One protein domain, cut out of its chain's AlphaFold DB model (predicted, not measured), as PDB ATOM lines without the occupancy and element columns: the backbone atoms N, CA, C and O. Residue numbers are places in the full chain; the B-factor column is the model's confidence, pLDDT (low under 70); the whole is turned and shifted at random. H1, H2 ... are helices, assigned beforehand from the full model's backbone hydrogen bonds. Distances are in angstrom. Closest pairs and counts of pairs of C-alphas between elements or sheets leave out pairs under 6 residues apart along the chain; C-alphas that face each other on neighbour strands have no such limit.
ATOM      1  N   GLY A  58     116.528  59.477 117.513       93.06
ATOM      2  CA  GLY A  58     116.076  58.097 117.595       93.06
ATOM      3  C   GLY A  58     116.876  57.323 118.648       93.06
ATOM      4  O   GLY A  58     117.780  57.879 119.276       93.06
ATOM      5  N   PRO A  59     116.583  56.027 118.829       93.12
ATOM      6  CA  PRO A  59     117.328  55.191 119.761       93.12
ATOM      7  C   PRO A  59     118.822  55.123 119.400       93.12
ATOM      8  O   PRO A  59     119.203  55.270 118.232       93.12
ATOM      9  N   ASP A  60     119.667  54.891 120.406       93.31
ATOM     10  CA  ASP A  60     121.105  54.698 120.210       93.31
ATOM     11  C   ASP A  60     121.351  53.430 119.380       93.31
ATOM     12  O   ASP A  60     120.918  52.333 119.743       93.31
ATOM     13  N   ALA A  61     122.076  53.575 118.266       92.06
ATOM     14  CA  ALA A  61     122.456  52.470 117.395       92.06
ATOM     15  C   ALA A  61     123.167  51.319 118.120       92.06
ATOM     16  O   ALA A  61     123.178  50.212 117.591       92.06
ATOM     17  N   LEU A  62     123.800  51.563 119.269       90.81
ATOM     18  CA  LEU A  62     124.467  50.537 120.072       90.81
ATOM     19  C   LEU A  62     123.533  49.718 120.954       90.81
ATOM     20  O   LEU A  62     123.879  48.583 121.288       90.81
ATOM     21  N   GLU A  63     122.402  50.299 121.333       93.12
ATOM     22  CA  GLU A  63     121.474  49.723 122.304       93.12
ATOM     23  C   GLU A  63     120.296  49.023 121.621       93.12
ATOM     24  O   GLU A  63     119.639  48.185 122.235       93.12
ATOM     25  N   VAL A  64     120.043  49.316 120.339       90.56
ATOM     26  CA  VAL A  64     119.010  48.609 119.576       90.56
ATOM     27  C   VAL A  64     119.398  47.158 119.317       90.56
ATOM     28  O   VAL A  64     120.496  46.844 118.846       90.56
ATOM     29  N   ASP A  65     118.452  46.258 119.558       90.19
ATOM     30  CA  ASP A  65     118.564  44.886 119.100       90.19
ATOM     31  C   ASP A  65     118.181  44.750 117.616       90.19
ATOM     32  O   ASP A  65     117.841  45.706 116.909       90.19
ATOM     33  N   ARG A  66     118.253  43.518 117.110       87.75
ATOM     34  CA  ARG A  66     117.925  43.232 115.715       87.75
ATOM     35  C   ARG A  66     116.459  43.523 115.374       87.75
ATOM     36  O   ARG A  66     116.204  44.019 114.279       87.75
ATOM     37  N   ALA A  67     115.521  43.169 116.249       89.00
ATOM     38  CA  ALA A  67     114.095  43.323 115.977       89.00
ATOM     39  C   ALA A  67     113.726  44.811 115.914       89.00
ATOM     40  O   ALA A  67     113.111  45.254 114.946       89.00
ATOM     41  N   GLN A  68     114.217  45.592 116.877       90.44
ATOM     42  CA  GLN A  68     114.064  47.044 116.916       90.44
ATOM     43  C   GLN A  68     114.702  47.710 115.694       90.44
ATOM     44  O   GLN A  68     114.110  48.593 115.077       90.44
ATOM     45  N   PHE A  69     115.895  47.263 115.289       88.75
ATOM     46  CA  PHE A  69     116.560  47.778 114.093       88.75
ATOM     47  C   PHE A  69     115.745  47.526 112.811       88.75
ATOM     48  O   PHE A  69     115.615  48.417 111.969       88.75
ATOM     49  N   GLU A  70     115.181  46.324 112.653       87.88
ATOM     50  CA  GLU A  70     114.329  45.972 111.509       87.88
ATOM     51  C   GLU A  70     113.022  46.785 111.503       87.88
ATOM     52  O   GLU A  70     112.619  47.299 110.455       87.88
ATOM     53  N   GLU A  71     112.390  46.976 112.661       87.62
ATOM     54  CA  GLU A  71     111.186  47.796 112.819       87.62
ATOM     55  C   GLU A  71     111.443  49.263 112.438       87.62
ATOM     56  O   GLU A  71     110.776  49.819 111.556       87.62
ATOM     57  N   VAL A  72     112.478  49.869 113.025       86.31
ATOM     58  CA  VAL A  72     112.843  51.273 112.797       86.31
ATOM     59  C   VAL A  72     113.126  51.533 111.317       86.31
ATOM     60  O   VAL A  72     112.647  52.525 110.762       86.31
ATOM     61  N   LEU A  73     113.849  50.634 110.641       83.88
ATOM     62  CA  LEU A  73     114.176  50.803 109.224       83.88
ATOM     63  C   LEU A  73     113.015  50.478 108.277       83.88
ATOM     64  O   LEU A  73     112.877  51.147 107.251       83.88
ATOM     65  N   SER A  74     112.186  49.478 108.588       82.19
ATOM     66  CA  SER A  74     111.070  49.071 107.716       82.19
ATOM     67  C   SER A  74     109.962  50.127 107.636       82.19
ATOM     68  O   SER A  74     109.283  50.240 106.612       82.19
ATOM     69  N   SER A  75     109.827  50.962 108.670       77.69
ATOM     70  CA  SER A  75     108.889  52.090 108.706       77.69
ATOM     71  C   SER A  75     109.229  53.223 107.719       77.69
ATOM     72  O   SER A  75     108.398  54.101 107.460       77.69
ATOM     73  N   ARG A  76     110.440  53.235 107.140       78.19
ATOM     74  CA  ARG A  76     110.946  54.352 106.330       78.19
ATOM     75  C   ARG A  76     110.929  54.046 104.837       78.19
ATOM     76  O   ARG A  76     111.456  53.047 104.355       78.19
ATOM     77  N   ARG A  77     110.379  54.986 104.066       70.19
ATOM     78  CA  ARG A  77     110.443  54.990 102.599       70.19
ATOM     79  C   ARG A  77     111.662  55.802 102.159       70.19
ATOM     80  O   ARG A  77     111.816  56.936 102.593       70.19
ATOM     81  N   GLY A  78     112.510  55.261 101.285       74.38
ATOM     82  CA  GLY A  78     113.653  56.003 100.732       74.38
ATOM     83  C   GLY A  78     114.908  55.157 100.552       74.38
ATOM     84  O   GLY A  78     114.842  53.932 100.576       74.38
ATOM     85  N   HIS A  79     116.058  55.799 100.340       82.25
ATOM     86  CA  HIS A  79     117.347  55.109 100.254       82.25
ATOM     87  C   HIS A  79     117.841  54.692 101.638       82.25
ATOM     88  O   HIS A  79     117.797  55.476 102.585       82.25
ATOM     89  N   LEU A  80     118.388  53.474 101.740       83.94
ATOM     90  CA  LEU A  80     118.868  52.925 103.012       83.94
ATOM     91  C   LEU A  80     119.912  53.825 103.688       83.94
ATOM     92  O   LEU A  80     119.898  53.979 104.902       83.94
ATOM     93  N   LYS A  81     120.802  54.452 102.909       86.81
ATOM     94  CA  LYS A  81     121.820  55.356 103.458       86.81
ATOM     95  C   LYS A  81     121.201  56.546 104.178       86.81
ATOM     96  O   LYS A  81     121.638  56.859 105.275       86.81
ATOM     97  N   THR A  82     120.182  57.162 103.580       89.31
ATOM     98  CA  THR A  82     119.470  58.292 104.182       89.31
ATOM     99  C   THR A  82     118.881  57.888 105.527       89.31
ATOM    100  O   THR A  82     119.113  58.589 106.503       89.31
ATOM    101  N   ALA A  83     118.221  56.726 105.594       88.50
ATOM    102  CA  ALA A  83     117.662  56.202 106.839       88.50
ATOM    103  C   ALA A  83     118.742  55.912 107.896       88.50
ATOM    104  O   ALA A  83     118.564  56.263 109.053       88.50
ATOM    105  N   LEU A  84     119.880  55.329 107.500       89.69
ATOM    106  CA  LEU A  84     120.987  55.039 108.418       89.69
ATOM    107  C   LEU A  84     121.686  56.296 108.947       89.69
ATOM    108  O   LEU A  84     122.283  56.232 110.009       89.69
ATOM    109  N   THR A  85     121.680  57.411 108.215       92.56
ATOM    110  CA  THR A  85     122.330  58.661 108.660       92.56
ATOM    111  C   THR A  85     121.385  59.631 109.368       92.56
ATOM    112  O   THR A  85     121.838  60.641 109.910       92.56
ATOM    113  N   ASP A  86     120.082  59.360 109.339       92.69
ATOM    114  CA  ASP A  86     119.072  60.192 109.980       92.69
ATOM    115  C   ASP A  86     119.090  59.966 111.498       92.69
ATOM    116  O   ASP A  86     118.666  58.923 111.994       92.69
ATOM    117  N   GLN A  87     119.565  60.971 112.240       93.81
ATOM    118  CA  GLN A  87     119.688  60.888 113.699       93.81
ATOM    119  C   GLN A  87     118.336  60.761 114.411       93.81
ATOM    120  O   GLN A  87     118.326  60.346 115.561       93.81
ATOM    121  N   SER A  88     117.213  61.093 113.760       93.12
ATOM    122  CA  SER A  88     115.862  60.874 114.307       93.12
ATOM    123  C   SER A  88     115.351  59.445 114.114       93.12
ATOM    124  O   SER A  88     114.361  59.044 114.722       93.12
ATOM    125  N   VAL A  89     116.018  58.673 113.252       91.81
ATOM    126  CA  VAL A  89     115.739  57.255 113.008       91.81
ATOM    127  C   VAL A  89     116.641  56.409 113.887       91.81
ATOM    128  O   VAL A  89     116.150  55.563 114.625       91.81
ATOM    129  N   LEU A  90     117.949  56.647 113.823       91.94
ATOM    130  CA  LEU A  90     118.933  55.931 114.620       91.94
ATOM    131  C   LEU A  90     120.106  56.858 114.939       91.94
ATOM    132  O   LEU A  90     120.798  57.343 114.037       91.94
ATOM    133  N   ALA A  91     120.328  57.120 116.222       94.56
ATOM    134  CA  ALA A  91     121.375  58.029 116.662       94.56
ATOM    135  C   ALA A  91     122.752  57.347 116.635       94.56
ATOM    136  O   ALA A  91     122.888  56.156 116.905       94.56
ATOM    137  N   GLY A  92     123.793  58.110 116.294       91.88
ATOM    138  CA  GLY A  92     125.189  57.658 116.361       91.88
ATOM    139  C   GLY A  92     125.770  57.115 115.051       91.88
ATOM    140  O   GLY A  92     126.990  56.972 114.926       91.88
ATOM    141  N   LEU A  93     124.948  56.882 114.023       92.75
ATOM    142  CA  LEU A  93     125.435  56.494 112.699       92.75
ATOM    143  C   LEU A  93     125.704  57.713 111.808       92.75
ATOM    144  O   LEU A  93     124.805  58.450 111.412       92.75
ATOM    145  N   GLY A  94     126.975  57.910 111.455       90.81
ATOM    146  CA  GLY A  94     127.408  58.926 110.494       90.81
ATOM    147  C   GLY A  94     127.585  58.383 109.073       90.81
ATOM    148  O   GLY A  94     127.549  57.177 108.835       90.81
ATOM    149  N   ASN A  95     127.874  59.281 108.125       92.62
ATOM    150  CA  ASN A  95     128.052  58.954 106.700       92.62
ATOM    151  C   ASN A  95     129.020  57.780 106.451       92.62
ATOM    152  O   ASN A  95     128.704  56.880 105.679       92.62
ATOM    153  N   LEU A  96     130.168  57.767 107.140       92.88
ATOM    154  CA  LEU A  96     131.165  56.702 107.007       92.88
ATOM    155  C   LEU A  96     130.626  55.351 107.492       92.88
ATOM    156  O   LEU A  96     130.772  54.357 106.792       92.88
ATOM    157  N   LEU A  97     129.981  55.308 108.663       90.75
ATOM    158  CA  LEU A  97     129.442  54.055 109.198       90.75
ATOM    159  C   LEU A  97     128.296  53.524 108.337       90.75
ATOM    160  O   LEU A  97     128.230  52.321 108.104       90.75
ATOM    161  N   ALA A  98     127.440  54.401 107.811       90.94
ATOM    162  CA  ALA A  98     126.386  53.997 106.890       90.94
ATOM    163  C   ALA A  98     126.959  53.323 105.629       90.94
ATOM    164  O   ALA A  98     126.457  52.282 105.210       90.94
ATOM    165  N   ASP A  99     128.029  53.866 105.042       90.19
ATOM    166  CA  ASP A  99     128.684  53.248 103.882       90.19
ATOM    167  C   ASP A  99     129.381  51.927 104.244       90.19
ATOM    168  O   ASP A  99     129.218  50.930 103.543       90.19
ATOM    169  N   GLU A 100     130.077  51.880 105.380       91.25
ATOM    170  CA  GLU A 100     130.738  50.680 105.907       91.25
ATOM    171  C   GLU A 100     129.759  49.528 106.196       91.25
ATOM    172  O   GLU A 100     130.058  48.364 105.910       91.25
ATOM    173  N   ILE A 101     128.580  49.834 106.746       88.75
ATOM    174  CA  ILE A 101     127.502  48.862 106.982       88.75
ATOM    175  C   ILE A 101     127.023  48.295 105.648       88.75
ATOM    176  O   ILE A 101     126.921  47.079 105.485       88.75
ATOM    177  N   ARG A 102     126.769  49.161 104.665       88.31
ATOM    178  CA  ARG A 102     126.262  48.753 103.349       88.31
ATOM    179  C   ARG A 102     127.276  47.939 102.567       88.31
ATOM    180  O   ARG A 102     126.894  46.952 101.944       88.31
ATOM    181  N   TRP A 103     128.549  48.321 102.633       86.94
ATOM    182  CA  TRP A 103     129.639  47.578 102.016       86.94
ATOM    183  C   TRP A 103     129.744  46.168 102.606       86.94
ATOM    184  O   TRP A 103     129.700  45.190 101.859       86.94
ATOM    185  N   ARG A 104     129.760  46.038 103.943       87.19
ATOM    186  CA  ARG A 104     129.778  44.721 104.611       87.19
ATOM    187  C   ARG A 104     128.534  43.889 104.305       87.19
ATOM    188  O   ARG A 104     128.652  42.687 104.089       87.19
ATOM    189  N   ALA A 105     127.366  44.522 104.239       86.25
ATOM    190  CA  ALA A 105     126.105  43.873 103.888       86.25
ATOM    191  C   ALA A 105     125.944  43.621 102.373       86.25
ATOM    192  O   ALA A 105     124.925  43.079 101.947       86.25
ATOM    193  N   ARG A 106     126.929  44.014 101.549       87.00
ATOM    194  CA  ARG A 106     126.910  43.905 100.079       87.00
ATOM    195  C   ARG A 106     125.654  44.525  99.451       87.00
ATOM    196  O   ARG A 106     125.101  44.015  98.478       87.00
ATOM    197  N   LEU A 107     125.191  45.638 100.016       83.00
ATOM    198  CA  LEU A 107     124.013  46.369  99.556       83.00
ATOM    199  C   LEU A 107     124.433  47.501  98.621       83.00
ATOM    200  O   LEU A 107     125.271  48.331  98.974       83.00
ATOM    201  N   ARG A 108     123.819  47.565  97.435       77.25
ATOM    202  CA  ARG A 108     124.159  48.591  96.444       77.25
ATOM    203  C   ARG A 108     123.812  50.017  96.932       77.25
ATOM    204  O   ARG A 108     122.840  50.194  97.682       77.25
ATOM    205  N   PRO A 109     124.573  51.043  96.493       66.31
ATOM    206  CA  PRO A 109     124.350  52.458  96.808       66.31
ATOM    207  C   PRO A 109     122.941  53.011  96.512       66.31
ATOM    208  O   PRO A 109     122.480  53.936  97.179       66.31
ATOM    209  N   ASP A 110     122.245  52.422  95.554       66.50
ATOM    210  CA  ASP A 110     120.919  52.799  95.065       66.50
ATOM    211  C   ASP A 110     119.778  51.998  95.710       66.50
ATOM    212  O   ASP A 110     118.608  52.356  95.552       66.50
ATOM    213  N   ARG A 111     120.087  50.951  96.494       66.12
ATOM    214  CA  ARG A 111     119.069  50.098  97.122       66.12
ATOM    215  C   ARG A 111     118.167  50.922  98.050       66.12
ATOM    216  O   ARG A 111     118.629  51.556  99.006       66.12
ATOM    217  N   ARG A 112     116.863  50.894  97.763       62.41
ATOM    218  CA  ARG A 112     115.814  51.445  98.631       62.41
ATOM    219  C   ARG A 112     115.737  50.627  99.931       62.41
ATOM    220  O   ARG A 112     116.034  49.433  99.917       62.41
ATOM    221  N   GLY A 113     115.388  51.272 101.044       57.84
ATOM    222  CA  GLY A 113     115.112  50.624 102.329       57.84
ATOM    223  C   GLY A 113     114.121  49.479 102.126       57.84
ATOM    224  O   GLY A 113     113.170  49.611 101.353       57.84
ATOM    225  N   ALA A 114     114.419  48.320 102.707       52.88
ATOM    226  CA  ALA A 114     113.685  47.101 102.405       52.88
ATOM    227  C   ALA A 114     112.271  47.159 102.997       52.88
ATOM    228  O   ALA A 114     112.108  47.319 104.203       52.88
ATOM    229  N   ARG A 115     111.260  46.938 102.153       43.59
ATOM    230  CA  ARG A 115     110.024  46.291 102.594       43.59
ATOM    231  C   ARG A 115     110.356  44.796 102.719       43.59
ATOM    232  O   ARG A 115     110.881  44.249 101.747       43.59
ATOM    233  N   PRO A 116     110.148  44.140 103.869       45.91
ATOM    234  CA  PRO A 116     110.306  42.692 103.942       45.91
ATOM    235  C   PRO A 116     109.247  42.030 103.044       45.91
ATOM    236  O   PRO A 116     108.063  42.353 103.140       45.91
ATOM    237  N   GLU A 117     109.673  41.159 102.127       39.72
ATOM    238  CA  GLU A 117     108.772  40.338 101.304       39.72
ATOM    239  C   GLU A 117     108.071  39.305 102.207       39.72
ATOM    240  O   GLU A 117     108.762  38.571 102.923       39.72
TER     241      GLU A 117
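AT A GLANCE: This is residues 58 to 117 of the 144 residues of the protein "DNA-(apurinic or apyrimidinic site) lyase" of Streptomyces sp. AK010 (UniProt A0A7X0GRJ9). A small helical hairpin, H2 and H3, has H1 set crosswise near H2, the centres of the three helices making a triangle with H2 at the corner between H1 and H3, and the unnamed stretch of residues 105 to 117 runs from the end of H3 back to H1's side. The 60 printed residues have three named helices, H1, H2 and H3 in chain order, and no named strand; the class is all helix, with 25 residues in helices, under half. The whole is compact, radius of gyration of the C-alphas 10.6 A, spanning 27 by 26 by 17 A.

HOW THE PARTS SIT: H1, residues 66 to 74, is close to but not clearly touching H2, residues 80 to 85; their closest C-alphas, of Leu 73 and Ala 83, are 6.9 A apart. Their lines are only just about perpendicular, at 71 degrees. H2 and H3, residues 95 to 104, touch and form a helical hairpin, at a steep tilt of 40 degrees, opposite ways; their closest C-alphas, of Leu 84 and Ala 98, are 5.7 A apart. H1 and H3 are apart. In H1, H2 and H3 every O i to N i+4 pair is within hydrogen-bond range.

IN THESE COORDINATES: H1 begins at C-alpha 66 (117.925, 43.232, 115.715) and is 12.0 A long. H2 is 8.8 A long. H3, 14.5 A long, ends at C-alpha 104 (129.778, 44.721, 104.611).

THE WHOLE: The farthest C-alphas, of Leu 96 and Glu 117, are 28.3 A apart. The printed part has no cut; the link H1 to H2 is tight, H2 to H3 short. Residues 109 to 117 have pLDDT under 70.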